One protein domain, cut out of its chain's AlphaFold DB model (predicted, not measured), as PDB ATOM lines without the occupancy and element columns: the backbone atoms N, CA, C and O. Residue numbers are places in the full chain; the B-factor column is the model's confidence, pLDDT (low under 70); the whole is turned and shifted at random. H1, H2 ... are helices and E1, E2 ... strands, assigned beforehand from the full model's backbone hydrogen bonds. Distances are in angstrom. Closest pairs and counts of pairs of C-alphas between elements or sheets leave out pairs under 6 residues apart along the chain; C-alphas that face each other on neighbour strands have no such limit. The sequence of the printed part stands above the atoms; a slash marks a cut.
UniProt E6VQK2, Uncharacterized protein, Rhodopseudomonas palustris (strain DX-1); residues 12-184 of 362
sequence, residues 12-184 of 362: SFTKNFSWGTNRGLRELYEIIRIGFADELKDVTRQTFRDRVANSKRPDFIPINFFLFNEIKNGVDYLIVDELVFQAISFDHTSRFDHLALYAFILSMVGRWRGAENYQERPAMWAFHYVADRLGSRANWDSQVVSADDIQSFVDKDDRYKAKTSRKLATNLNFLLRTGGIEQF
ATOM      1  N   SER A  12     -21.651 -46.839  46.069       76.19
ATOM      2  CA  SER A  12     -21.354 -48.171  45.527       76.19
ATOM      3  C   SER A  12     -20.033 -48.767  46.029       76.19
ATOM      4  O   SER A  12     -19.816 -49.964  45.834       76.19
ATOM      5  N   PHE A  13     -19.213 -48.003  46.767       81.19
ATOM      6  CA  PHE A  13     -17.989 -48.500  47.400       81.19
ATOM      7  C   PHE A  13     -18.233 -49.481  48.552       81.19
ATOM      8  O   PHE A  13     -17.319 -50.105  49.078       81.19
ATOM      9  N   THR A  14     -19.494 -49.705  48.906       69.62
ATOM     10  CA  THR A  14     -19.916 -50.765  49.826       69.62
ATOM     11  C   THR A  14     -20.305 -52.064  49.111       69.62
ATOM     12  O   THR A  14     -20.801 -52.993  49.745       69.62
ATOM     13  N   LYS A  15     -20.108 -52.195  47.795       71.69
ATOM     14  CA  LYS A  15     -20.254 -53.484  47.090       71.69
ATOM     15  C   LYS A  15     -18.963 -54.306  47.219       71.69
ATOM     16  O   LYS A  15     -17.953 -53.796  47.689       71.69
ATOM     17  N   ASN A  16     -19.014 -55.609  46.933       64.56
ATOM     18  CA  ASN A  16     -17.799 -56.431  46.958       64.56
ATOM     19  C   ASN A  16     -16.944 -56.053  45.745       64.56
ATOM     20  O   ASN A  16     -17.454 -56.052  44.626       64.56
ATOM     21  N   PHE A  17     -15.678 -55.721  45.978       65.06
ATOM     22  CA  PHE A  17     -14.700 -55.450  44.930       65.06
ATOM     23  C   PHE A  17     -13.884 -56.712  44.718       65.06
ATOM     24  O   PHE A  17     -13.270 -57.216  45.654       65.06
ATOM     25  N   SER A  18     -13.909 -57.239  43.501       57.66
ATOM     26  CA  SER A  18     -13.224 -58.478  43.137       57.66
ATOM     27  C   SER A  18     -11.909 -58.198  42.415       57.66
ATOM     28  O   SER A  18     -11.589 -58.885  41.456       57.66
ATOM     29  N   TRP A  19     -11.150 -57.192  42.848       70.00
ATOM     30  CA  TRP A  19      -9.816 -56.966  42.297       70.00
ATOM     31  C   TRP A  19      -8.897 -58.017  42.907       70.00
ATOM     32  O   TRP A  19      -8.709 -58.053  44.120       70.00
ATOM     33  N   GLY A  20      -8.454 -58.970  42.085       59.56
ATOM     34  CA  GLY A  20      -7.743 -60.158  42.552       59.56
ATOM     35  C   GLY A  20      -6.554 -59.825  43.458       59.56
ATOM     36  O   GLY A  20      -5.831 -58.854  43.236       59.56
ATOM     37  N   THR A  21      -6.322 -60.658  44.472       64.12
ATOM     38  CA  THR A  21      -5.132 -60.553  45.321       64.12
ATOM     39  C   THR A  21      -3.861 -60.750  44.483       64.12
ATOM     40  O   THR A  21      -3.819 -61.584  43.579       64.12
ATOM     41  N   ASN A  22      -2.813 -59.976  44.782       66.00
ATOM     42  CA  ASN A  22      -1.475 -60.066  44.170       66.00
ATOM     43  C   ASN A  22      -1.359 -59.667  42.684       66.00
ATOM     44  O   ASN A  22      -0.390 -60.043  42.028       66.00
ATOM     45  N   ARG A  23      -2.312 -58.898  42.137       81.00
ATOM     46  CA  ARG A  23      -2.208 -58.323  40.778       81.00
ATOM     47  C   ARG A  23      -2.214 -56.791  40.751       81.00
ATOM     48  O   ARG A  23      -2.379 -56.212  39.680       81.00
ATOM     49  N   GLY A  24      -2.061 -56.149  41.909       87.62
ATOM     50  CA  GLY A  24      -2.205 -54.699  42.029       87.62
ATOM     51  C   GLY A  24      -3.564 -54.230  41.504       87.62
ATOM     52  O   GLY A  24      -4.578 -54.913  41.669       87.62
ATOM     53  N   LEU A  25      -3.581 -53.096  40.808       92.94
ATOM     54  CA  LEU A  25      -4.761 -52.515  40.163       92.94
ATOM     55  C   LEU A  25      -4.810 -52.832  38.660       92.94
ATOM     56  O   LEU A  25      -5.359 -52.065  37.867       92.94
ATOM     57  N   ARG A  26      -4.286 -53.995  38.249       94.00
ATOM     58  CA  ARG A  26      -4.260 -54.427  36.842       94.00
ATOM     59  C   ARG A  26      -5.640 -54.478  36.189       94.00
ATOM     60  O   ARG A  26      -5.774 -54.166  35.012       94.00
ATOM     61  N   GLU A  27      -6.677 -54.859  36.931       92.44
ATOM     62  CA  GLU A  27      -8.038 -54.876  36.384       92.44
ATOM     63  C   GLU A  27      -8.520 -53.467  36.017       92.44
ATOM     64  O   GLU A  27      -9.102 -53.287  34.949       92.44
ATOM     65  N   LEU A  28      -8.227 -52.464  36.853       94.62
ATOM     66  CA  LEU A  28      -8.502 -51.061  36.545       94.62
ATOM     67  C   LEU A  28      -7.713 -50.615  35.309       94.62
ATOM     68  O   LEU A  28      -8.303 -50.028  34.407       94.62
ATOM     69  N   TYR A  29      -6.417 -50.930  35.250       96.25
ATOM     70  CA  TYR A  29      -5.566 -50.658  34.087       96.25
ATOM     71  C   TYR A  29      -6.184 -51.208  32.789       96.25
ATOM     72  O   TYR A  29      -6.369 -50.468  31.823       96.25
ATOM     73  N   GLU A  30      -6.591 -52.480  32.787       94.94
ATOM     74  CA  GLU A  30      -7.203 -53.138  31.625       94.94
ATOM     75  C   GLU A  30      -8.552 -52.503  31.248       94.94
ATOM     76  O   GLU A  30      -8.831 -52.311  30.066       94.94
ATOM     77  N   ILE A  31      -9.383 -52.130  32.229       95.62
ATOM     78  CA  ILE A  31     -10.673 -51.470  31.971       95.62
ATOM     79  C   ILE A  31     -10.479 -50.089  31.337       95.62
ATOM     80  O   ILE A  31     -11.208 -49.752  30.403       95.62
ATOM     81  N   ILE A  32      -9.507 -49.301  31.809       97.62
ATOM     82  CA  ILE A  32      -9.202 -47.988  31.224       97.62
ATOM     83  C   ILE A  32      -8.789 -48.161  29.762       97.62
ATOM     84  O   ILE A  32      -9.388 -47.536  28.889       97.62
ATOM     85  N   ARG A  33      -7.848 -49.068  29.483       97.31
ATOM     86  CA  ARG A  33      -7.397 -49.357  28.115       97.31
ATOM     87  C   ARG A  33      -8.533 -49.774  27.186       97.31
ATOM     88  O   ARG A  33      -8.704 -49.185  26.123       97.31
ATOM     89  N   ILE A  34      -9.367 -50.723  27.618       96.75
ATOM     90  CA  ILE A  34     -10.530 -51.193  26.847       96.75
ATOM     91  C   ILE A  34     -11.523 -50.054  26.593       96.75
ATOM     92  O   ILE A  34     -12.005 -49.882  25.474       96.75
ATOM     93  N   GLY A  35     -11.851 -49.275  27.625       97.31
ATOM     94  CA  GLY A  35     -12.862 -48.229  27.527       97.31
ATOM     95  C   GLY A  35     -12.435 -47.060  26.633       97.31
ATOM     96  O   GLY A  35     -13.244 -46.575  25.838       97.31
ATOM     97  N   PHE A  36     -11.160 -46.667  26.686       97.88
ATOM     98  CA  PHE A  36     -10.574 -45.659  25.794       97.88
ATOM     99  C   PHE A  36     -10.117 -46.226  24.438       97.88
ATOM    100  O   PHE A  36      -9.833 -45.452  23.534       97.88
ATOM    101  N   ALA A  37     -10.142 -47.552  24.261       96.44
ATOM    102  CA  ALA A  37      -9.685 -48.256  23.060       96.44
ATOM    103  C   ALA A  37      -8.228 -47.933  22.680       96.44
ATOM    104  O   ALA A  37      -7.920 -47.764  21.507       96.44
ATOM    105  N   ASP A  38      -7.352 -47.835  23.687       93.31
ATOM    106  CA  ASP A  38      -5.934 -47.479  23.529       93.31
ATOM    107  C   ASP A  38      -5.692 -46.130  22.801       93.31
ATOM    108  O   ASP A  38      -4.610 -45.884  22.275       93.31
ATOM    109  N   GLU A  39      -6.676 -45.219  22.810       94.69
ATOM    110  CA  GLU A  39      -6.558 -43.867  22.248       94.69
ATOM    111  C   GLU A  39      -6.534 -42.780  23.335       94.69
ATOM    112  O   GLU A  39      -7.378 -42.748  24.233       94.69
ATOM    113  N   LEU A  40      -5.620 -41.811  23.204       94.88
ATOM    114  CA  LEU A  40      -5.560 -40.609  24.048       94.88
ATOM    115  C   LEU A  40      -6.604 -39.561  23.626       94.88
ATOM    116  O   LEU A  40      -6.279 -38.404  23.375       94.88
ATOM    117  N   LYS A  41      -7.878 -39.962  23.550       95.81
ATOM    118  CA  LYS A  41      -9.002 -39.068  23.233       95.81
ATOM    119  C   LYS A  41     -10.132 -39.196  24.238       95.81
ATOM    120  O   LYS A  41     -10.415 -40.282  24.735       95.81
ATOM    121  N   ASP A  42     -10.803 -38.080  24.513       97.19
ATOM    122  CA  ASP A  42     -12.004 -38.080  25.348       97.19
ATOM    123  C   ASP A  42     -13.065 -39.001  24.714       97.19
ATOM    124  O   ASP A  42     -13.300 -38.961  23.504       97.19
ATOM    125  N   VAL A  43     -13.737 -39.817  25.524       98.00
ATOM    126  CA  VAL A  43     -14.774 -40.754  25.057       98.00
ATOM    127  C   VAL A  43     -16.076 -40.506  25.792       98.00
ATOM    128  O   VAL A  43     -16.077 -40.109  26.953       98.00
ATOM    129  N   THR A  44     -17.218 -40.757  25.155       98.19
ATOM    130  CA  THR A  44     -18.488 -40.661  25.888       98.19
ATOM    131  C   THR A  44     -18.558 -41.750  26.963       98.19
ATOM    132  O   THR A  44     -18.073 -42.870  26.763       98.19
ATOM    133  N   ARG A  45     -19.211 -41.461  28.099       97.06
ATOM    134  CA  ARG A  45     -19.454 -42.465  29.152       97.06
ATOM    135  C   ARG A  45     -20.165 -43.699  28.595       97.06
ATOM    136  O   ARG A  45     -19.857 -44.808  29.015       97.06
ATOM    137  N   GLN A  46     -21.091 -43.518  27.650       96.50
ATOM    138  CA  GLN A  46     -21.811 -44.627  27.024       96.50
ATOM    139  C   GLN A  46     -20.872 -45.510  26.194       96.50
ATOM    140  O   GLN A  46     -20.831 -46.716  26.402       96.50
ATOM    141  N   THR A  47     -20.047 -44.913  25.331       97.50
ATOM    142  CA  THR A  47     -19.072 -45.653  24.518       97.50
ATOM    143  C   THR A  47     -18.096 -46.450  25.384       97.50
ATOM    144  O   THR A  47     -17.828 -47.616  25.097       97.50
ATOM    145  N   PHE A  48     -17.592 -45.850  26.467       97.62
ATOM    146  CA  PHE A  48     -16.732 -46.552  27.420       97.62
ATOM    147  C   PHE A  48     -17.453 -47.761  28.032       97.62
ATOM    148  O   PHE A  48     -16.903 -48.861  28.069       97.62
ATOM    149  N   ARG A  49     -18.705 -47.578  28.474       95.94
ATOM    150  CA  ARG A  49     -19.531 -48.651  29.042       95.94
ATOM    151  C   ARG A  49     -19.750 -49.797  28.076       95.94
ATOM    152  O   ARG A  49     -19.559 -50.943  28.470       95.94
ATOM    153  N   ASP A  50     -20.104 -49.494  26.834       95.25
ATOM    154  CA  ASP A  50     -20.378 -50.506  25.814       95.25
ATOM    155  C   ASP A  50     -19.133 -51.368  25.554       95.25
ATOM    156  O   ASP A  50     -19.208 -52.598  25.531       95.25
ATOM    157  N   ARG A  51     -17.956 -50.736  25.458       95.38
ATOM    158  CA  ARG A  51     -16.670 -51.431  25.287       95.38
ATOM    159  C   ARG A  51     -16.334 -52.326  26.481       95.38
ATOM    160  O   ARG A  51     -15.951 -53.481  26.299       95.38
ATOM    161  N   VAL A  52     -16.512 -51.826  27.704       93.62
ATOM    162  CA  VAL A  52     -16.190 -52.574  28.930       93.62
ATOM    163  C   VAL A  52     -17.182 -53.712  29.179       93.62
ATOM    164  O   VAL A  52     -16.760 -54.812  29.546       93.62
ATOM    165  N   ALA A  53     -18.472 -53.508  28.908       90.38
ATOM    166  CA  ALA A  53     -19.503 -54.536  29.040       90.38
ATOM    167  C   ALA A  53     -19.201 -55.765  28.166       90.38
ATOM    168  O   ALA A  53     -19.333 -56.899  28.634       90.38
ATOM    169  N   ASN A  54     -18.684 -55.555  26.949       86.38
ATOM    170  CA  ASN A  54     -18.260 -56.638  26.053       86.38
ATOM    171  C   ASN A  54     -17.135 -57.508  26.645       86.38
ATOM    172  O   ASN A  54     -17.015 -58.683  26.304       86.38
ATOM    173  N   SER A  55     -16.349 -56.964  27.578       84.12
ATOM    174  CA  SER A  55     -15.292 -57.691  28.295       84.12
ATOM    175  C   SER A  55     -15.758 -58.372  29.592       84.12
ATOM    176  O   SER A  55     -14.944 -58.993  30.276       84.12
ATOM    177  N   LYS A  56     -17.057 -58.287  29.934       84.00
ATOM    178  CA  LYS A  56     -17.667 -58.814  31.175       84.00
ATOM    179  C   LYS A  56     -17.039 -58.263  32.465       84.00
ATOM    180  O   LYS A  56     -17.012 -58.950  33.485       84.00
ATOM    181  N   ARG A  57     -16.547 -57.023  32.426       83.25
ATOM    182  CA  ARG A  57     -15.938 -56.333  33.573       83.25
ATOM    183  C   ARG A  57     -16.859 -55.241  34.122       83.25
ATOM    184  O   ARG A  57     -17.649 -54.681  33.361       83.25
ATOM    185  N   PRO A  58     -16.784 -54.925  35.424       84.69
ATOM    186  CA  PRO A  58     -17.553 -53.831  36.004       84.69
ATOM    187  C   PRO A  58     -16.974 -52.465  35.600       84.69
ATOM    188  O   PRO A  58     -15.806 -52.176  35.832       84.69
ATOM    189  N   ASP A  59     -17.811 -51.586  35.059       85.62
ATOM    190  CA  ASP A  59     -17.456 -50.227  34.622       85.62
ATOM    191  C   ASP A  59     -17.622 -49.174  35.735       85.62
ATOM    192  O   ASP A  59     -16.913 -48.168  35.788       85.62
ATOM    193  N   PHE A  60     -18.579 -49.402  36.639       87.50
ATOM    194  CA  PHE A  60     -19.078 -48.377  37.553       87.50
ATOM    195  C   PHE A  60     -18.046 -47.895  38.575       87.50
ATOM    196  O   PHE A  60     -18.165 -46.775  39.062       87.50
ATOM    197  N   ILE A  61     -17.050 -48.710  38.924       89.44
ATOM    198  CA  ILE A  61     -15.986 -48.296  39.844       89.44
ATOM    199  C   ILE A  61     -14.969 -47.394  39.146       89.44
ATOM    200  O   ILE A  61     -14.808 -46.264  39.609       89.44
ATOM    201  N   PRO A  62     -14.330 -47.818  38.036       93.44
ATOM    202  CA  PRO A  62     -13.444 -46.945  37.270       93.44
ATOM    203  C   PRO A  62     -14.077 -45.587  36.957       93.44
ATOM    204  O   PRO A  62     -13.514 -44.549  37.293       93.44
ATOM    205  N   ILE A  63     -15.294 -45.596  36.407       94.69
ATOM    206  CA  ILE A  63     -15.991 -44.386  35.958       94.69
ATOM    207  C   ILE A  63     -16.318 -43.429  37.111       94.69
ATOM    208  O   ILE A  63     -16.217 -42.216  36.941       94.69
ATOM    209  N   ASN A  64     -16.750 -43.957  38.261       93.62
ATOM    210  CA  ASN A  64     -17.248 -43.116  39.348       93.62
ATOM    211  C   ASN A  64     -16.192 -42.793  40.406       93.62
ATOM    212  O   ASN A  64     -16.453 -41.917  41.208       93.62
ATOM    213  N   PHE A  65     -15.048 -43.481  40.468       94.88
ATOM    214  CA  PHE A  65     -14.050 -43.248  41.527       94.88
ATOM    215  C   PHE A  65     -12.653 -42.910  41.012       94.88
ATOM    216  O   PHE A  65     -11.868 -42.334  41.761       94.88
ATOM    217  N   PHE A  66     -12.334 -43.259  39.765       97.06
ATOM    218  CA  PHE A  66     -10.984 -43.096  39.229       97.06
ATOM    219  C   PHE A  66     -10.941 -42.125  38.068       97.06
ATOM    220  O   PHE A  66     -10.026 -41.319  38.040       97.06
ATOM    221  N   LEU A  67     -11.888 -42.173  37.134       98.12
ATOM    222  CA  LEU A  67     -11.854 -41.379  35.907       98.12
ATOM    223  C   LEU A  67     -12.524 -40.012  36.074       98.12
ATOM    224  O   LEU A  67     -13.454 -39.858  36.866       98.12
ATOM    225  N   PHE A  68     -12.050 -39.024  35.315       98.31
ATOM    226  CA  PHE A  68     -12.609 -37.676  35.322       98.31
ATOM    227  C   PHE A  68     -13.765 -37.542  34.323       98.31
ATOM    228  O   PHE A  68     -13.678 -38.019  33.191       98.31
ATOM    229  N   ASN A  69     -14.844 -36.890  34.750       97.94
ATOM    230  CA  ASN A  69     -16.099 -36.761  34.023       97.94
ATOM    231  C   ASN A  69     -16.441 -35.303  33.752       97.94
ATOM    232  O   ASN A  69     -16.339 -34.452  34.635       97.94
ATOM    233  N   GLU A  70     -16.941 -35.043  32.553       96.50
ATOM    234  CA  GLU A  70     -17.357 -33.711  32.138       96.50
ATOM    235  C   GLU A  70     -18.596 -33.790  31.248       96.50
ATOM    236  O   GLU A  70     -18.771 -34.731  30.474       96.50
ATOM    237  N   ILE A  71     -19.453 -32.773  31.327       95.75
ATOM    238  CA  ILE A  71     -20.604 -32.624  30.436       95.75
ATOM    239  C   ILE A  71     -20.220 -31.646  29.325       95.75
ATOM    240  O   ILE A  71     -20.116 -30.447  29.571       95.75
ATOM    241  N   LYS A  72     -20.074 -32.136  28.090       94.25
ATOM    242  CA  LYS A  72     -19.794 -31.308  26.905       94.25
ATOM    243  C   LYS A  72     -21.011 -31.287  26.000       94.25
ATOM    244  O   LYS A  72     -21.452 -32.338  25.544       94.25
ATOM    245  N   ASN A  73     -21.573 -30.103  25.750       92.31
ATOM    246  CA  ASN A  73     -22.754 -29.923  24.891       92.31
ATOM    247  C   ASN A  73     -23.921 -30.869  25.248       92.31
ATOM    248  O   ASN A  73     -24.592 -31.415  24.376       92.31
ATOM    249  N   GLY A  74     -24.139 -31.108  26.545       92.81
ATOM    250  CA  GLY A  74     -25.177 -32.024  27.019       92.81
ATOM    251  C   GLY A  74     -24.868 -33.512  26.810       92.81
ATOM    252  O   GLY A  74     -25.785 -34.328  26.835       92.81
ATOM    253  N   VAL A  75     -23.616 -33.906  26.610       96.81
ATOM    254  CA  VAL A  75     -23.203 -35.314  26.550       96.81
ATOM    255  C   VAL A  75     -22.162 -35.562  27.632       96.81
ATOM    256  O   VAL A  75     -21.282 -34.731  27.844       96.81
ATOM    257  N   ASP A  76     -22.273 -36.693  28.326       97.62
ATOM    258  CA  ASP A  76     -21.333 -37.046  29.385       97.62
ATOM    259  C   ASP A  76     -20.088 -37.720  28.799       97.62
ATOM    260  O   ASP A  76     -20.179 -38.777  28.163       97.62
ATOM    261  N   TYR A  77     -18.925 -37.137  29.060       98.38
ATOM    262  CA  TYR A  77     -17.622 -37.618  28.624       98.38
ATOM    263  C   TYR A  77     -16.773 -38.087  29.798       98.38
ATOM    264  O   TYR A  77     -16.860 -37.560  30.906       98.38
ATOM    265  N   LEU A  78     -15.929 -39.070  29.508       98.38
ATOM    266  CA  LEU A  78     -14.737 -39.407  30.262       98.38
ATOM    267  C   LEU A  78     -13.556 -38.731  29.586       98.38
ATOM    268  O   LEU A  78     -13.347 -38.859  28.376       98.38
ATOM    269  N   ILE A  79     -12.815 -37.994  30.392       97.69
ATOM    270  CA  ILE A  79     -11.796 -37.064  29.941       97.69
ATOM    271  C   ILE A  79     -10.427 -37.705  30.110       97.69
ATOM    272  O   ILE A  79     -10.144 -38.309  31.147       97.69
ATOM    273  N   VAL A  80      -9.583 -37.575  29.089       97.94
ATOM    274  CA  VAL A  80      -8.192 -38.022  29.163       97.94
ATOM    275  C   VAL A  80      -7.436 -37.106  30.112       97.94
ATOM    276  O   VAL A  80      -7.384 -35.887  29.920       97.94
ATOM    277  N   ASP A  81      -6.855 -37.724  31.129       98.44
ATOM    278  CA  ASP A  81      -5.946 -37.129  32.093       98.44
ATOM    279  C   ASP A  81      -4.677 -37.988  32.209       98.44
ATOM    280  O   ASP A  81      -4.496 -38.986  31.502       98.44
ATOM    281  N   GLU A  82      -3.780 -37.610  33.115       98.69
ATOM    282  CA  GLU A  82      -2.539 -38.347  33.342       98.69
ATOM    283  C   GLU A  82      -2.735 -39.840  33.681       98.69
ATOM    284  O   GLU A  82      -1.909 -40.659  33.287       98.69
ATOM    285  N   LEU A  83      -3.818 -40.230  34.367       98.69
ATOM    286  CA  LEU A  83      -4.056 -41.638  34.708       98.69
ATOM    287  C   LEU A  83      -4.355 -42.453  33.445       98.69
ATOM    288  O   LEU A  83      -3.832 -43.558  33.281       98.69
ATOM    289  N   VAL A  84      -5.173 -41.896  32.547       98.56
ATOM    290  CA  VAL A  84      -5.478 -42.504  31.245       98.56
ATOM    291  C   VAL A  84      -4.220 -42.580  30.384       98.56
ATOM    292  O   VAL A  84      -3.936 -43.631  29.812       98.56
ATOM    293  N   PHE A  85      -3.418 -41.514  30.360       98.12
ATOM    294  CA  PHE A  85      -2.151 -41.502  29.631       98.12
ATOM    295  C   PHE A  85      -1.192 -42.602  30.087       98.12
ATOM    296  O   PHE A  85      -0.644 -43.316  29.245       98.12
ATOM    297  N   GLN A  86      -1.033 -42.788  31.401       98.12
ATOM    298  CA  GLN A  86      -0.193 -43.859  31.934       98.12
ATOM    299  C   GLN A  86      -0.741 -45.255  31.609       98.12
ATOM    300  O   GLN A  86       0.044 -46.162  31.354       98.12
ATOM    301  N   ALA A  87      -2.066 -45.437  31.593       97.94
ATOM    302  CA  ALA A  87      -2.676 -46.721  31.250       97.94
ATOM    303  C   ALA A  87      -2.489 -47.090  29.771       97.94
ATOM    304  O   ALA A  87      -2.237 -48.246  29.457       97.94
ATOM    305  N   ILE A  88      -2.639 -46.120  28.868       97.12
ATOM    306  CA  ILE A  88      -2.597 -46.357  27.418       97.12
ATOM    307  C   ILE A  88      -1.160 -46.491  26.917       97.12
ATOM    308  O   ILE A  88      -0.878 -47.325  26.063       97.12
ATOM    309  N   SER A  89      -0.246 -45.687  27.458       95.25
ATOM    310  CA  SER A  89       1.086 -45.531  26.868       95.25
ATOM    311  C   SER A  89       2.142 -46.475  27.447       95.25
ATOM    312  O   SER A  89       3.267 -46.501  26.955       95.25
ATOM    313  N   PHE A  90       1.822 -47.209  28.515       95.00
ATOM    314  CA  PHE A  90       2.775 -48.067  29.219       95.00
ATOM    315  C   PHE A  90       2.123 -49.364  29.679       95.00
ATOM    316  O   PHE A  90       0.912 -49.435  29.887       95.00
ATOM    317  N   ASP A  91       2.948 -50.380  29.913       95.44
ATOM    318  CA  ASP A  91       2.517 -51.597  30.588       95.44
ATOM    319  C   ASP A  91       2.132 -51.344  32.053       95.44
ATOM    320  O   ASP A  91       2.603 -50.411  32.716       95.44
ATOM    321  N   HIS A  92       1.289 -52.232  32.581       95.94
ATOM    322  CA  HIS A  92       0.911 -52.220  33.991       95.94
ATOM    323  C   HIS A  92       2.143 -52.395  34.892       95.94
ATOM    324  O   HIS A  92       2.929 -53.328  34.730       95.94
ATOM    325  N   THR A  93       2.301 -51.498  35.867       95.19
ATOM    326  CA  THR A  93       3.384 -51.530  36.861       95.19
ATOM    327  C   THR A  93       2.887 -51.032  38.217       95.19
ATOM    328  O   THR A  93       1.862 -50.356  38.297       95.19
ATOM    329  N   SER A  94       3.663 -51.251  39.282       95.19
ATOM    330  CA  SER A  94       3.365 -50.682  40.607       95.19
ATOM    331  C   SER A  94       3.275 -49.151  40.602       95.19
ATOM    332  O   SER A  94       2.540 -48.570  41.390       95.19
ATOM    333  N   ARG A  95       3.967 -48.467  39.680       95.56
ATOM    334  CA  ARG A  95       3.852 -47.007  39.517       95.56
ATOM    335  C   ARG A  95       2.447 -46.593  39.088       95.56
ATOM    336  O   ARG A  95       1.935 -45.604  39.606       95.56
ATOM    337  N   PHE A  96       1.831 -47.360  38.185       97.69
ATOM    338  CA  PHE A  96       0.432 -47.161  37.822       97.69
ATOM    339  C   PHE A  96      -0.475 -47.404  39.031       97.69
ATOM    340  O   PHE A  96      -1.369 -46.603  39.279       97.69
ATOM    341  N   ASP A  97      -0.213 -48.451  39.821       97.44
ATOM    342  CA  ASP A  97      -1.000 -48.743  41.026       97.44
ATOM    343  C   ASP A  97      -0.954 -47.588  42.037       97.44
ATOM    344  O   ASP A  97      -2.001 -47.172  42.533       97.44
ATOM    345  N   HIS A  98       0.227 -47.004  42.278       97.94
ATOM    346  CA  HIS A  98       0.365 -45.825  43.139       97.94
ATOM    347  C   HIS A  98      -0.383 -44.611  42.575       97.94
ATOM    348  O   HIS A  98      -1.086 -43.927  43.317       97.94
ATOM    349  N   LEU A  99      -0.273 -44.343  41.267       98.62
ATOM    350  CA  LEU A  99      -0.977 -43.226  40.629       98.62
ATOM    351  C   LEU A  99      -2.500 -43.413  40.671       98.62
ATOM    352  O   LEU A  99      -3.231 -42.467  40.947       98.62
ATOM    353  N   ALA A 100      -2.988 -44.629  40.434       98.19
ATOM    354  CA  ALA A 100      -4.403 -44.960  40.516       98.19
ATOM    355  C   ALA A 100      -4.925 -44.859  41.956       98.19
ATOM    356  O   ALA A 100      -5.996 -44.291  42.181       98.19
ATOM    357  N   LEU A 101      -4.164 -45.345  42.943       98.06
ATOM    358  CA  LEU A 101      -4.494 -45.163  44.355       98.06
ATOM    359  C   LEU A 101      -4.548 -43.675  44.715       98.06
ATOM    360  O   LEU A 101      -5.486 -43.226  45.371       98.06
ATOM    361  N   TYR A 102      -3.581 -42.894  44.237       98.62
ATOM    362  CA  TYR A 102      -3.579 -41.449  44.402       98.62
ATOM    363  C   TYR A 102      -4.810 -40.792  43.753       98.62
ATOM    364  O   TYR A 102      -5.467 -39.977  44.398       98.62
ATOM    365  N   ALA A 103      -5.178 -41.179  42.528       98.62
ATOM    366  CA  ALA A 103      -6.362 -40.678  41.826       98.62
ATOM    367  C   ALA A 103      -7.652 -40.908  42.629       98.62
ATOM    368  O   ALA A 103      -8.503 -40.019  42.723       98.62
ATOM    369  N   PHE A 104      -7.766 -42.090  43.241       97.94
ATOM    370  CA  PHE A 104      -8.861 -42.435  44.140       97.94
ATOM    371  C   PHE A 104      -8.880 -41.543  45.387       97.94
ATOM    372  O   PHE A 104      -9.919 -40.975  45.721       97.94
ATOM    373  N   ILE A 105      -7.730 -41.392  46.056       98.12
ATOM    374  CA  ILE A 105      -7.594 -40.574  47.269       98.12
ATOM    375  C   ILE A 105      -7.902 -39.105  46.970       98.12
ATOM    376  O   ILE A 105      -8.613 -38.472  47.744       98.12
ATOM    377  N   LEU A 106      -7.414 -38.566  45.847       98.25
ATOM    378  CA  LEU A 106      -7.704 -37.203  45.394       98.25
ATOM    379  C   LEU A 106      -9.217 -36.961  45.295       98.25
ATOM    380  O   LEU A 106      -9.696 -35.865  45.616       98.25
ATOM    381  N   SER A 107      -9.965 -38.002  44.903       96.75
ATOM    382  CA  SER A 107     -11.425 -38.015  44.863       96.75
ATOM    383  C   SER A 107     -11.961 -36.804  44.099       96.75
ATOM    384  O   SER A 107     -12.774 -36.033  44.606       96.75
ATOM    385  N   MET A 108     -11.444 -36.596  42.893       96.62
ATOM    386  CA  MET A 108     -11.872 -35.533  41.991       96.62
ATOM    387  C   MET A 108     -12.231 -36.188  40.667       96.62
ATOM    388  O   MET A 108     -11.344 -36.501  39.875       96.62
ATOM    389  N   VAL A 109     -13.515 -36.483  40.478       96.19
ATOM    390  CA  VAL A 109     -14.006 -37.252  39.320       96.19
ATOM    391  C   VAL A 109     -14.900 -36.421  38.406       96.19
ATOM    392  O   VAL A 109     -15.407 -36.955  37.428       96.19
ATOM    393  N   GLY A 110     -15.099 -35.135  38.701       95.62
ATOM    394  CA  GLY A 110     -15.919 -34.238  37.888       95.62
ATOM    395  C   GLY A 110     -17.413 -34.578  37.936       95.62
ATOM    396  O   GLY A 110     -17.888 -35.201  38.880       95.62
ATOM    397  N   ARG A 111     -18.193 -34.148  36.940       94.56
ATOM    398  CA  ARG A 111     -19.665 -34.272  36.944       94.56
ATOM    399  C   ARG A 111     -20.187 -34.906  35.661       94.56
ATOM    400  O   ARG A 111     -19.616 -34.735  34.592       94.56
ATOM    401  N   TRP A 112     -21.318 -35.592  35.777       94.69
ATOM    402  CA  TRP A 112     -22.102 -36.129  34.663       94.69
ATOM    403  C   TRP A 112     -23.592 -35.863  34.908       94.69
ATOM    404  O   TRP A 112     -23.996 -35.470  36.008       94.69
ATOM    405  N   ARG A 113     -24.433 -36.055  33.893       93.50
ATOM    406  CA  ARG A 113     -25.875 -35.838  33.999       93.50
ATOM    407  C   ARG A 113     -26.488 -36.702  35.103       93.50
ATOM    408  O   ARG A 113     -26.348 -37.922  35.113       93.50
ATOM    409  N   GLY A 114     -27.228 -36.053  36.001       89.62
ATOM    410  CA  GLY A 114     -27.887 -36.714  37.128       89.62
ATOM    411  C   GLY A 114     -26.944 -37.089  38.272       89.62
ATOM    412  O   GLY A 114     -27.368 -37.805  39.174       89.62
ATOM    413  N   ALA A 115     -25.686 -36.638  38.242       91.06
ATOM    414  CA  ALA A 115     -24.800 -36.737  39.391       91.06
ATOM    415  C   ALA A 115     -25.252 -35.776  40.498       91.06
ATOM    416  O   ALA A 115     -25.467 -34.587  40.251       91.06
ATOM    417  N   GLU A 116     -25.338 -36.283  41.720       91.00
ATOM    418  CA  GLU A 116     -25.512 -35.466  42.917       91.00
ATOM    419  C   GLU A 116     -24.227 -34.685  43.232       91.00
ATOM    420  O   GLU A 116     -23.123 -35.107  42.879       91.00
ATOM    421  N   ASN A 117     -24.336 -33.572  43.965       87.38
ATOM    422  CA  ASN A 117     -23.183 -32.712  44.276       87.38
ATOM    423  C   ASN A 117     -22.033 -33.461  44.980       87.38
ATOM    424  O   ASN A 117     -20.864 -33.192  44.714       87.38
ATOM    425  N   TYR A 118     -22.345 -34.432  45.843       88.75
ATOM    426  CA  TYR A 118     -21.338 -35.236  46.548       88.75
ATOM    427  C   TYR A 118     -20.647 -36.277  45.649       88.75
ATOM    428  O   TYR A 118     -19.625 -36.842  46.033       88.75
ATOM    429  N   GLN A 119     -21.172 -36.552  44.451       92.06
ATOM    430  CA  GLN A 119     -20.588 -37.525  43.522       92.06
ATOM    431  C   GLN A 119     -19.450 -36.943  42.679       92.06
ATOM    432  O   GLN A 119     -18.699 -37.711  42.088       92.06
ATOM    433  N   GLU A 120     -19.266 -35.618  42.682       92.75
ATOM    434  CA  GLU A 120     -18.076 -34.972  42.112       92.75
ATOM    435  C   GLU A 120     -16.798 -35.342  42.875       92.75
ATOM    436  O   GLU A 120     -15.700 -35.403  42.306       92.75
ATOM    437  N   ARG A 121     -16.958 -35.632  44.174       94.44
ATOM    438  CA  ARG A 121     -15.903 -36.102  45.073       94.44
ATOM    439  C   ARG A 121     -16.390 -37.309  45.898       94.44
ATOM    440  O   ARG A 121     -16.657 -37.195  47.090       94.44
ATOM    441  N   PRO A 122     -16.502 -38.495  45.290       94.31
ATOM    442  CA  PRO A 122     -17.244 -39.619  45.863       94.31
ATOM    443  C   PRO A 122     -16.493 -40.373  46.969       94.31
ATOM    444  O   PRO A 122     -17.085 -41.172  47.697       94.31
ATOM    445  N   ALA A 123     -15.191 -40.134  47.116       95.75
ATOM    446  CA  ALA A 123     -14.334 -40.742  48.124       95.75
ATOM    447  C   ALA A 123     -13.766 -39.712  49.117       95.75
ATOM    448  O   ALA A 123     -12.657 -39.883  49.616       95.75
ATOM    449  N   MET A 124     -14.526 -38.662  49.466       96.25
ATOM    450  CA  MET A 124     -14.074 -37.666  50.454       96.25
ATOM    451  C   MET A 124     -13.718 -38.261  51.820       96.25
ATOM    452  O   MET A 124     -12.783 -37.799  52.468       96.25
ATOM    453  N   TRP A 125     -14.383 -39.340  52.224       96.25
ATOM    454  CA  TRP A 125     -14.021 -40.112  53.414       96.25
ATOM    455  C   TRP A 125     -12.598 -40.704  53.316       96.25
ATOM    456  O   TRP A 125     -11.874 -40.713  54.309       96.25
ATOM    457  N   ALA A 126     -12.161 -41.149  52.131       97.38
ATOM    458  CA  ALA A 126     -10.802 -41.644  51.901       97.38
ATOM    459  C   ALA A 126      -9.796 -40.494  51.837       97.38
ATOM    460  O   ALA A 126      -8.742 -40.576  52.464       97.38
ATOM    461  N   PHE A 127     -10.145 -39.413  51.128       98.00
ATOM    462  CA  PHE A 127      -9.344 -38.191  51.061       98.00
ATOM    463  C   PHE A 127      -9.009 -37.682  52.466       98.00
ATOM    464  O   PHE A 127      -7.843 -37.471  52.785       98.00
ATOM    465  N   HIS A 128     -10.021 -37.529  53.324       97.81
ATOM    466  CA  HIS A 128      -9.846 -37.014  54.679       97.81
ATOM    467  C   HIS A 128      -9.164 -38.006  55.610       97.81
ATOM    468  O   HIS A 128      -8.332 -37.590  56.415       97.81
ATOM    469  N   TYR A 129      -9.437 -39.307  55.473       98.06
ATOM    470  CA  TYR A 129      -8.657 -40.313  56.183       98.06
ATOM    471  C   TYR A 129      -7.168 -40.162  55.848       98.06
ATOM    472  O   TYR A 129      -6.343 -39.996  56.740       98.06
ATOM    473  N   VAL A 130      -6.799 -40.109  54.568       98.12
ATOM    474  CA  VAL A 130      -5.389 -39.965  54.190       98.12
ATOM    475  C   VAL A 130      -4.827 -38.613  54.627       98.12
ATOM    476  O   VAL A 130      -3.824 -38.591  55.330       98.12
ATOM    477  N   ALA A 131      -5.467 -37.496  54.289       97.31
ATOM    478  CA  ALA A 131      -4.939 -36.165  54.583       97.31
ATOM    479  C   ALA A 131      -4.812 -35.902  56.094       97.31
ATOM    480  O   ALA A 131      -3.761 -35.469  56.581       97.31
ATOM    481  N   ASP A 132      -5.874 -36.178  56.851       96.06
ATOM    482  CA  ASP A 132      -5.994 -35.743  58.243       96.06
ATOM    483  C   ASP A 132      -5.484 -36.813  59.231       96.06
ATOM    484  O   ASP A 132      -4.967 -36.464  60.298       96.06
ATOM    485  N   ARG A 133      -5.576 -38.114  58.895       95.25
ATOM    486  CA  ARG A 133      -5.032 -39.215  59.718       95.25
ATOM    487  C   ARG A 133      -3.609 -39.573  59.296       95.25
ATOM    488  O   ARG A 133      -2.697 -39.458  60.115       95.25
ATOM    489  N   LEU A 134      -3.407 -39.994  58.048       95.00
ATOM    490  CA  LEU A 134      -2.130 -40.566  57.610       95.00
ATOM    491  C   LEU A 134      -1.053 -39.493  57.378       95.00
ATOM    492  O   LEU A 134       0.032 -39.571  57.953       95.00
ATOM    493  N   GLY A 135      -1.362 -38.472  56.581       93.00
ATOM    494  CA  GLY A 135      -0.441 -37.398  56.225       93.00
ATOM    495  C   GLY A 135      -0.133 -36.481  57.404       93.00
ATOM    496  O   GLY A 135       1.034 -36.264  57.727       93.00
ATOM    497  N   SER A 136      -1.172 -35.993  58.087       90.88
ATOM    498  CA  SER A 136      -1.009 -34.978  59.137       90.88
ATOM    499  C   SER A 136      -0.616 -35.537  60.508       90.88
ATOM    500  O   SER A 136       0.185 -34.917  61.203       90.88
ATOM    501  N   ARG A 137      -1.172 -36.682  60.938       91.44
ATOM    502  CA  ARG A 137      -0.956 -37.211  62.305       91.44
ATOM    503  C   ARG A 137       0.046 -38.357  62.359       91.44
ATOM    504  O   ARG A 137       0.879 -38.379  63.257       91.44
ATOM    505  N   ALA A 138      -0.033 -39.297  61.420       92.56
ATOM    506  CA  ALA A 138       0.841 -40.469  61.395       92.56
ATOM    507  C   ALA A 138       2.136 -40.251  60.590       92.56
ATOM    508  O   ALA A 138       2.978 -41.142  60.549       92.56
ATOM    509  N   ASN A 139       2.321 -39.088  59.949       92.62
ATOM    510  CA  ASN A 139       3.503 -38.769  59.136       92.62
ATOM    511  C   ASN A 139       3.844 -39.875  58.112       92.62
ATOM    512  O   ASN A 139       5.009 -40.258  57.946       92.62
ATOM    513  N   TRP A 140       2.802 -40.390  57.451       94.88
ATOM    514  CA  TRP A 140       2.869 -41.482  56.478       94.88
ATOM    515  C   TRP A 140       3.350 -42.832  57.020       94.88
ATOM    516  O   TRP A 140       3.794 -43.683  56.252       94.88
ATOM    517  N   ASP A 141       3.222 -43.076  58.325       94.69
ATOM    518  CA  ASP A 141       3.336 -44.428  58.864       94.69
ATOM    519  C   ASP A 141       2.131 -45.281  58.428       94.69
ATOM    520  O   ASP A 141       1.035 -45.169  58.969       94.69
ATOM    521  N   SER A 142       2.322 -46.140  57.428       93.56
ATOM    522  CA  SER A 142       1.269 -47.024  56.909       93.56
ATOM    523  C   SER A 142       0.975 -48.236  57.807       93.56
ATOM    524  O   SER A 142       0.014 -48.972  57.556       93.56
ATOM    525  N   GLN A 143       1.767 -48.473  58.862       93.88
ATOM    526  CA  GLN A 143       1.533 -49.591  59.782       93.88
ATOM    527  C   GLN A 143       0.286 -49.374  60.641       93.88
ATOM    528  O   GLN A 143      -0.379 -50.347  60.994       93.88
ATOM    529  N   VAL A 144      -0.092 -48.117  60.902       93.88
ATOM    530  CA  VAL A 144      -1.314 -47.798  61.661       93.88
ATOM    531  C   VAL A 144      -2.597 -48.017  60.851       93.88
ATOM    532  O   VAL A 144      -3.686 -48.081  61.422       93.88
ATOM    533  N   VAL A 145      -2.484 -48.148  59.524       95.75
ATOM    534  CA  VAL A 145      -3.630 -48.298  58.624       95.75
ATOM    535  C   VAL A 145      -4.207 -49.706  58.740       95.75
ATOM    536  O   VAL A 145      -3.594 -50.700  58.337       95.75
ATOM    537  N   SER A 146      -5.427 -49.782  59.261       97.19
ATOM    538  CA  SER A 146      -6.222 -51.004  59.355       97.19
ATOM    539  C   SER A 146      -7.701 -50.699  59.129       97.19
ATOM    540  O   SER A 146      -8.132 -49.549  59.221       97.19
ATOM    541  N   ALA A 147      -8.506 -51.732  58.866       97.00
ATOM    542  CA  ALA A 147      -9.956 -51.563  58.761       97.00
ATOM    543  C   ALA A 147     -10.572 -51.016  60.066       97.00
ATOM    544  O   ALA A 147     -11.529 -50.252  60.006       97.00
ATOM    545  N   ASP A 148     -10.014 -51.355  61.229       98.12
ATOM    546  CA  ASP A 148     -10.504 -50.854  62.519       98.12
ATOM    547  C   ASP A 148     -10.156 -49.371  62.716       98.12
ATOM    548  O   ASP A 148     -10.992 -48.594  63.177       98.12
ATOM    549  N   ASP A 149      -8.952 -48.952  62.307       97.62
ATOM    550  CA  ASP A 149      -8.535 -47.544  62.348       97.62
ATOM    551  C   ASP A 149      -9.380 -46.676  61.401       97.62
ATOM    552  O   ASP A 149      -9.903 -45.639  61.814       97.62
ATOM    553  N   ILE A 150      -9.592 -47.134  60.161       97.88
ATOM    554  CA  ILE A 150     -10.438 -46.445  59.175       97.88
ATOM    555  C   ILE A 150     -11.877 -46.346  59.677       97.88
ATOM    556  O   ILE A 150     -12.484 -45.280  59.596       97.88
ATOM    557  N   GLN A 151     -12.425 -47.441  60.209       97.62
ATOM    558  CA  GLN A 151     -13.777 -47.464  60.755       97.62
ATOM    559  C   GLN A 151     -13.927 -46.463  61.911       97.62
ATOM    560  O   GLN A 151     -14.832 -45.636  61.893       97.62
ATOM    561  N   SER A 152     -13.000 -46.489  62.871       97.25
ATOM    562  CA  SER A 152     -12.975 -45.563  64.011       97.25
ATOM    563  C   SER A 152     -12.872 -44.100  63.580       97.25
ATOM    564  O   SER A 152     -13.413 -43.228  64.257       97.25
ATOM    565  N   PHE A 153     -12.179 -43.820  62.472       96.94
ATOM    566  CA  PHE A 153     -12.105 -42.482  61.894       96.94
ATOM    567  C   PHE A 153     -13.455 -42.030  61.327       96.94
ATOM    568  O   PHE A 153     -13.941 -40.971  61.714       96.94
ATOM    569  N   VAL A 154     -14.076 -42.827  60.449       96.69
ATOM    570  CA  VAL A 154     -15.325 -42.422  59.779       96.69
ATOM    571  C   VAL A 154     -16.534 -42.422  60.716       96.69
ATOM    572  O   VAL A 154     -17.395 -41.563  60.572       96.69
ATOM    573  N   ASP A 155     -16.584 -43.321  61.707       96.38
ATOM    574  CA  ASP A 155     -17.687 -43.401  62.680       96.38
ATOM    575  C   ASP A 155     -17.763 -42.169  63.597       96.38
ATOM    576  O   ASP A 155     -18.790 -41.932  64.230       96.38
ATOM    577  N   LYS A 156     -16.677 -41.394  63.689       95.12
ATOM    578  CA  LYS A 156     -16.577 -40.192  64.530       95.12
ATOM    579  C   LYS A 156     -16.779 -38.886  63.761       95.12
ATOM    580  O   LYS A 156     -16.696 -37.829  64.381       95.12
ATOM    581  N   ASP A 157     -16.979 -38.938  62.446       95.25
ATOM    582  CA  ASP A 157     -17.127 -37.744  61.614       95.25
ATOM    583  C   ASP A 157     -18.578 -37.583  61.152       95.25
ATOM    584  O   ASP A 157     -19.101 -38.397  60.390       95.25
ATOM    585  N   ASP A 158     -19.226 -36.498  61.578       95.00
ATOM    586  CA  ASP A 158     -20.633 -36.218  61.272       95.00
ATOM    587  C   ASP A 158     -20.913 -36.050  59.769       95.00
ATOM    588  O   ASP A 158     -22.070 -36.137  59.334       95.00
ATOM    589  N   ARG A 159     -19.878 -35.813  58.951       95.56
ATOM    590  CA  ARG A 159     -20.004 -35.753  57.489       95.56
ATOM    591  C   ARG A 159     -20.278 -37.125  56.886       95.56
ATOM    592  O   ARG A 159     -20.824 -37.186  55.789       95.56
ATOM    593  N   TYR A 160     -19.953 -38.221  57.573       95.50
ATOM    594  CA  TYR A 160     -20.197 -39.575  57.088       95.50
ATOM    595  C   TYR A 160     -21.690 -39.933  57.083       95.50
ATOM    596  O   TYR A 160     -22.336 -40.025  58.125       95.50
ATOM    597  N   LYS A 161     -22.258 -40.153  55.890       93.38
ATOM    598  CA  LYS A 161     -23.690 -40.421  55.686       93.38
ATOM    599  C   LYS A 161     -23.928 -41.853  55.202       93.38
ATOM    600  O   LYS A 161     -24.261 -42.099  54.044       93.38
ATOM    601  N   ALA A 162     -23.769 -42.832  56.091       90.25
ATOM    602  CA  ALA A 162     -24.189 -44.210  55.837       90.25
ATOM    603  C   ALA A 162     -24.543 -44.957  57.125       90.25
ATOM    604  O   ALA A 162     -24.095 -44.606  58.209       90.25
ATOM    605  N   LYS A 163     -25.332 -46.031  56.993       85.31
ATOM    606  CA  LYS A 163     -25.748 -46.860  58.137       85.31
ATOM    607  C   LYS A 163     -24.613 -47.702  58.721       85.31
ATOM    608  O   LYS A 163     -24.652 -48.026  59.899       85.31
ATOM    609  N   THR A 164     -23.660 -48.127  57.890       88.06
ATOM    610  CA  THR A 164     -22.550 -48.987  58.310       88.06
ATOM    611  C   THR A 164     -21.252 -48.568  57.630       88.06
ATOM    612  O   THR A 164     -21.217 -48.308  56.430       88.06
ATOM    613  N   SER A 165     -20.172 -48.557  58.405       94.31
ATOM    614  CA  SER A 165     -18.814 -48.178  57.991       94.31
ATOM    615  C   SER A 165     -17.871 -49.366  57.827       94.31
ATOM    616  O   SER A 165     -16.870 -49.272  57.117       94.31
ATOM    617  N   ARG A 166     -18.193 -50.528  58.414       94.50
ATOM    618  CA  ARG A 166     -17.295 -51.696  58.416       94.50
ATOM    619  C   ARG A 166     -16.865 -52.126  57.016       94.50
ATOM    620  O   ARG A 166     -15.691 -52.400  56.763       94.50
ATOM    621  N   LYS A 167     -17.835 -52.214  56.106       91.62
ATOM    622  CA  LYS A 167     -17.591 -52.677  54.740       91.62
ATOM    623  C   LYS A 167     -16.764 -51.675  53.941       91.62
ATOM    624  O   LYS A 167     -15.827 -52.077  53.260       91.62
ATOM    625  N   LEU A 168     -17.066 -50.386  54.095       94.31
ATOM    626  CA  LEU A 168     -16.250 -49.299  53.563       94.31
ATOM    627  C   LEU A 168     -14.800 -49.427  54.035       94.31
ATOM    628  O   LEU A 168     -13.887 -49.434  53.217       94.31
ATOM    629  N   ALA A 169     -14.601 -49.572  55.346       95.94
ATOM    630  CA  ALA A 169     -13.281 -49.618  55.952       95.94
ATOM    631  C   ALA A 169     -12.466 -50.838  55.505       95.94
ATOM    632  O   ALA A 169     -11.274 -50.726  55.234       95.94
ATOM    633  N   THR A 170     -13.121 -51.992  55.356       93.94
ATOM    634  CA  THR A 170     -12.486 -53.211  54.831       93.94
ATOM    635  C   THR A 170     -12.073 -53.030  53.369       93.94
ATOM    636  O   THR A 170     -10.931 -53.328  53.023       93.94
ATOM    637  N   ASN A 171     -12.960 -52.486  52.529       93.06
ATOM    638  CA  ASN A 171     -12.666 -52.222  51.119       93.06
ATOM    639  C   ASN A 171     -11.557 -51.172  50.952       93.06
ATOM    640  O   ASN A 171     -10.679 -51.341  50.111       93.06
ATOM    641  N   LEU A 172     -11.561 -50.113  51.767       95.06
ATOM    642  CA  LEU A 172     -10.527 -49.082  51.724       95.06
ATOM    643  C   LEU A 172      -9.176 -49.632  52.165       95.06
ATOM    644  O   LEU A 172      -8.185 -49.406  51.482       95.06
ATOM    645  N   ASN A 173      -9.127 -50.376  53.273       95.25
ATOM    646  CA  ASN A 173      -7.891 -51.013  53.720       95.25
ATOM    647  C   ASN A 173      -7.336 -51.940  52.629       95.25
ATOM    648  O   ASN A 173      -6.152 -51.885  52.313       95.25
ATOM    649  N   PHE A 174      -8.203 -52.749  52.015       93.00
ATOM    650  CA  PHE A 174      -7.818 -53.610  50.903       93.00
ATOM    651  C   PHE A 174      -7.247 -52.809  49.723       93.00
ATOM    652  O   PHE A 174      -6.187 -53.164  49.209       93.00
ATOM    653  N   LEU A 175      -7.902 -51.714  49.326       93.88
ATOM    654  CA  LEU A 175      -7.446 -50.850  48.237       93.88
ATOM    655  C   LEU A 175      -6.105 -50.172  48.554       93.88
ATOM    656  O   LEU A 175      -5.212 -50.193  47.715       93.88
ATOM    657  N   LEU A 176      -5.939 -49.626  49.763       95.19
ATOM    658  CA  LEU A 176      -4.696 -48.987  50.207       95.19
ATOM    659  C   LEU A 176      -3.524 -49.976  50.193       95.19
ATOM    660  O   LEU A 176      -2.443 -49.639  49.720       95.19
ATOM    661  N   ARG A 177      -3.741 -51.210  50.665       93.56
ATOM    662  CA  ARG A 177      -2.723 -52.273  50.634       93.56
ATOM    663  C   ARG A 177      -2.416 -52.729  49.209       93.56
ATOM    664  O   ARG A 177      -1.256 -52.882  48.858       93.56
ATOM    665  N   THR A 178      -3.443 -52.920  48.383       92.38
ATOM    666  CA  THR A 178      -3.281 -53.370  46.988       92.38
ATOM    667  C   THR A 178      -2.586 -52.317  46.128       92.38
ATOM    668  O   THR A 178      -1.786 -52.663  45.266       92.38
ATOM    669  N   GLY A 179      -2.877 -51.039  46.370       92.81
ATOM    670  CA  GLY A 179      -2.266 -49.912  45.678       92.81
ATOM    671  C   GLY A 179      -0.932 -49.449  46.265       92.81
ATOM    672  O   GLY A 179      -0.463 -48.402  45.845       92.81
ATOM    673  N   GLY A 180      -0.343 -50.168  47.231       94.19
ATOM    674  CA  GLY A 180       1.011 -49.903  47.734       94.19
ATOM    675  C   GLY A 180       1.167 -48.627  48.568       94.19
ATOM    676  O   GLY A 180       2.135 -47.883  48.394       94.19
ATOM    677  N   ILE A 181       0.222 -48.332  49.472       95.56
ATOM    678  CA  ILE A 181       0.242 -47.116  50.310       95.56
ATOM    679  C   ILE A 181       1.559 -46.922  51.087       95.56
ATOM    680  O   ILE A 181       1.942 -45.794  51.388       95.56
ATOM    681  N   GLU A 182       2.289 -47.992  51.400       94.94
ATOM    682  CA  GLU A 182       3.592 -47.927  52.060       94.94
ATOM    683  C   GLU A 182       4.643 -47.147  51.258       94.94
ATOM    684  O   GLU A 182       5.486 -46.472  51.853       94.94
ATOM    685  N   GLN A 183       4.563 -47.154  49.924       95.00
ATOM    686  CA  GLN A 183       5.513 -46.440  49.065       95.00
ATOM    687  C   GLN A 183       5.331 -44.921  49.129       95.00
ATOM    688  O   GLN A 183       6.254 -44.161  48.833       95.00
ATOM    689  N   PHE A 184       4.177 -44.449  49.604       96.50
ATOM    690  CA  PHE A 184       3.923 -43.024  49.787       96.50
ATOM    691  C   PHE A 184       4.771 -42.439  50.929       96.50
ATOM    692  O   PHE A 184       4.990 -41.229  50.973       96.50
TER     693      PHE A 184
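AT A GLANCE: This is residues 12 to 184 of the 362 residues of an uncharacterized protein of Rhodopseudomonas palustris (strain DX-1) (UniProt E6VQK2). This is a compact body of mostly crossed helices in two groups, with H5 running between them: H1 to H4 and the small strand hairpin E1 and E2 make one group, and H7, H8 and H9 make the other. H2 lies toward one end of the body, with the hairpin next to it, and H8 lies toward the opposite end; the stretch from residue 12 to 25 has no named element. The printed part has 173 residues with ten named helices and two named strands, in the order H1 H2 H3 E1 E2 H4 H5 H6 H7 H8 H9 H10; the sheet E1 - E2 is antiparallel and the class is mostly helix. The radius of gyration of the C-alphas is 16.0 A, and the spans are 41 by 34 by 27 A.

HOW THE PARTS SIT: Look first at the sheet: E1, residues 68 to 72, and E2, residues 75 to 79, form a hairpin, antiparallel with 145 degrees between their directions. N 70 and O 77, 3.0 A apart, and N 77 and O 70, 2.8 A apart, are within hydrogen-bond range. Residues 43 to 44 add a short antiparallel pairing with residues 77 to 78 of E2. Just after them begins H2, residues 45 to 54; its closest C-alpha to E2 is that of Arg 45, 5.2 A from that of Tyr 77. H2 touches H1, residues 26 to 36, at Phe 48 and Gly 35, closest C-alphas 4.2 A apart, at a steep tilt of 59 degrees, opposite ways. H1 touches H4, residues 82 to 89, about perpendicular at 86 degrees, with the C-alphas of Tyr 29 and Ala 87 closest at 5.6 A. From H4 go to the hub, H5, residues 94 to 106, which touches five helices. H4 and H5 are a helical hairpin at a shallow tilt of 28 degrees, opposite ways, closest at the C-alphas of Leu 83 and Ala 100, 6.7 A. With residues 100 to 104 alone, H5 touches H3, residues 60 to 66, about perpendicular at 88 degrees; the C-alphas of Phe 66 and Phe 104 are closest, 5.4 A. With residues 105 to 106 alone it touches H7, residues 124 to 135, at the C-alphas of Ile 105 and Phe 127, 4.8 A. H5 only just touches H9, residues 166 to 178, and H10, residues 181 to 184, with 3 pairs of C-alphas within 8 A each; the closest are Leu 101 to Leu 176, 7.0 A, and His 98 to Ile 181, 7.3 A. H8, residues 147 to 154, touches H9 at a steep tilt of 62 degrees, opposite ways, with the C-alphas of Ala 147 and Ala 169 closest at 4.8 A. H6, residues 117 to 120, touches no helix. Every O i to N i+4 pair is within hydrogen-bond range in H1, H2, H3, H4, H5, H8 and H9, and 7 of 8 are in H7; H6 and H10 are too short for such a pair.

IN THESE COORDINATES: Find C-alpha 68 at (-12.609, -37.676, 35.322), where E1 begins; it is 12.8 A long and E2 12.0 A. H1 starts at C-alpha 26, (-4.260, -54.427, 36.842), and runs 15.5 A. H5 is 18.1 A long, H9 18.2 A, H7 14.8 A and H2 14.6 A. H10 ends at C-alpha 184, (3.923, -43.024, 49.787).

THE WHOLE: The C-alphas of Asn 73 and Gln 143 are the two farthest apart, 46.8 A. The printed part has no cut, and the links H7 to H8 and H8 to H9 are long. The mean pLDDT of the printed part is 93.1; look for values under 70 at residue 14, residues 16 to 18 and residues 20 to 22.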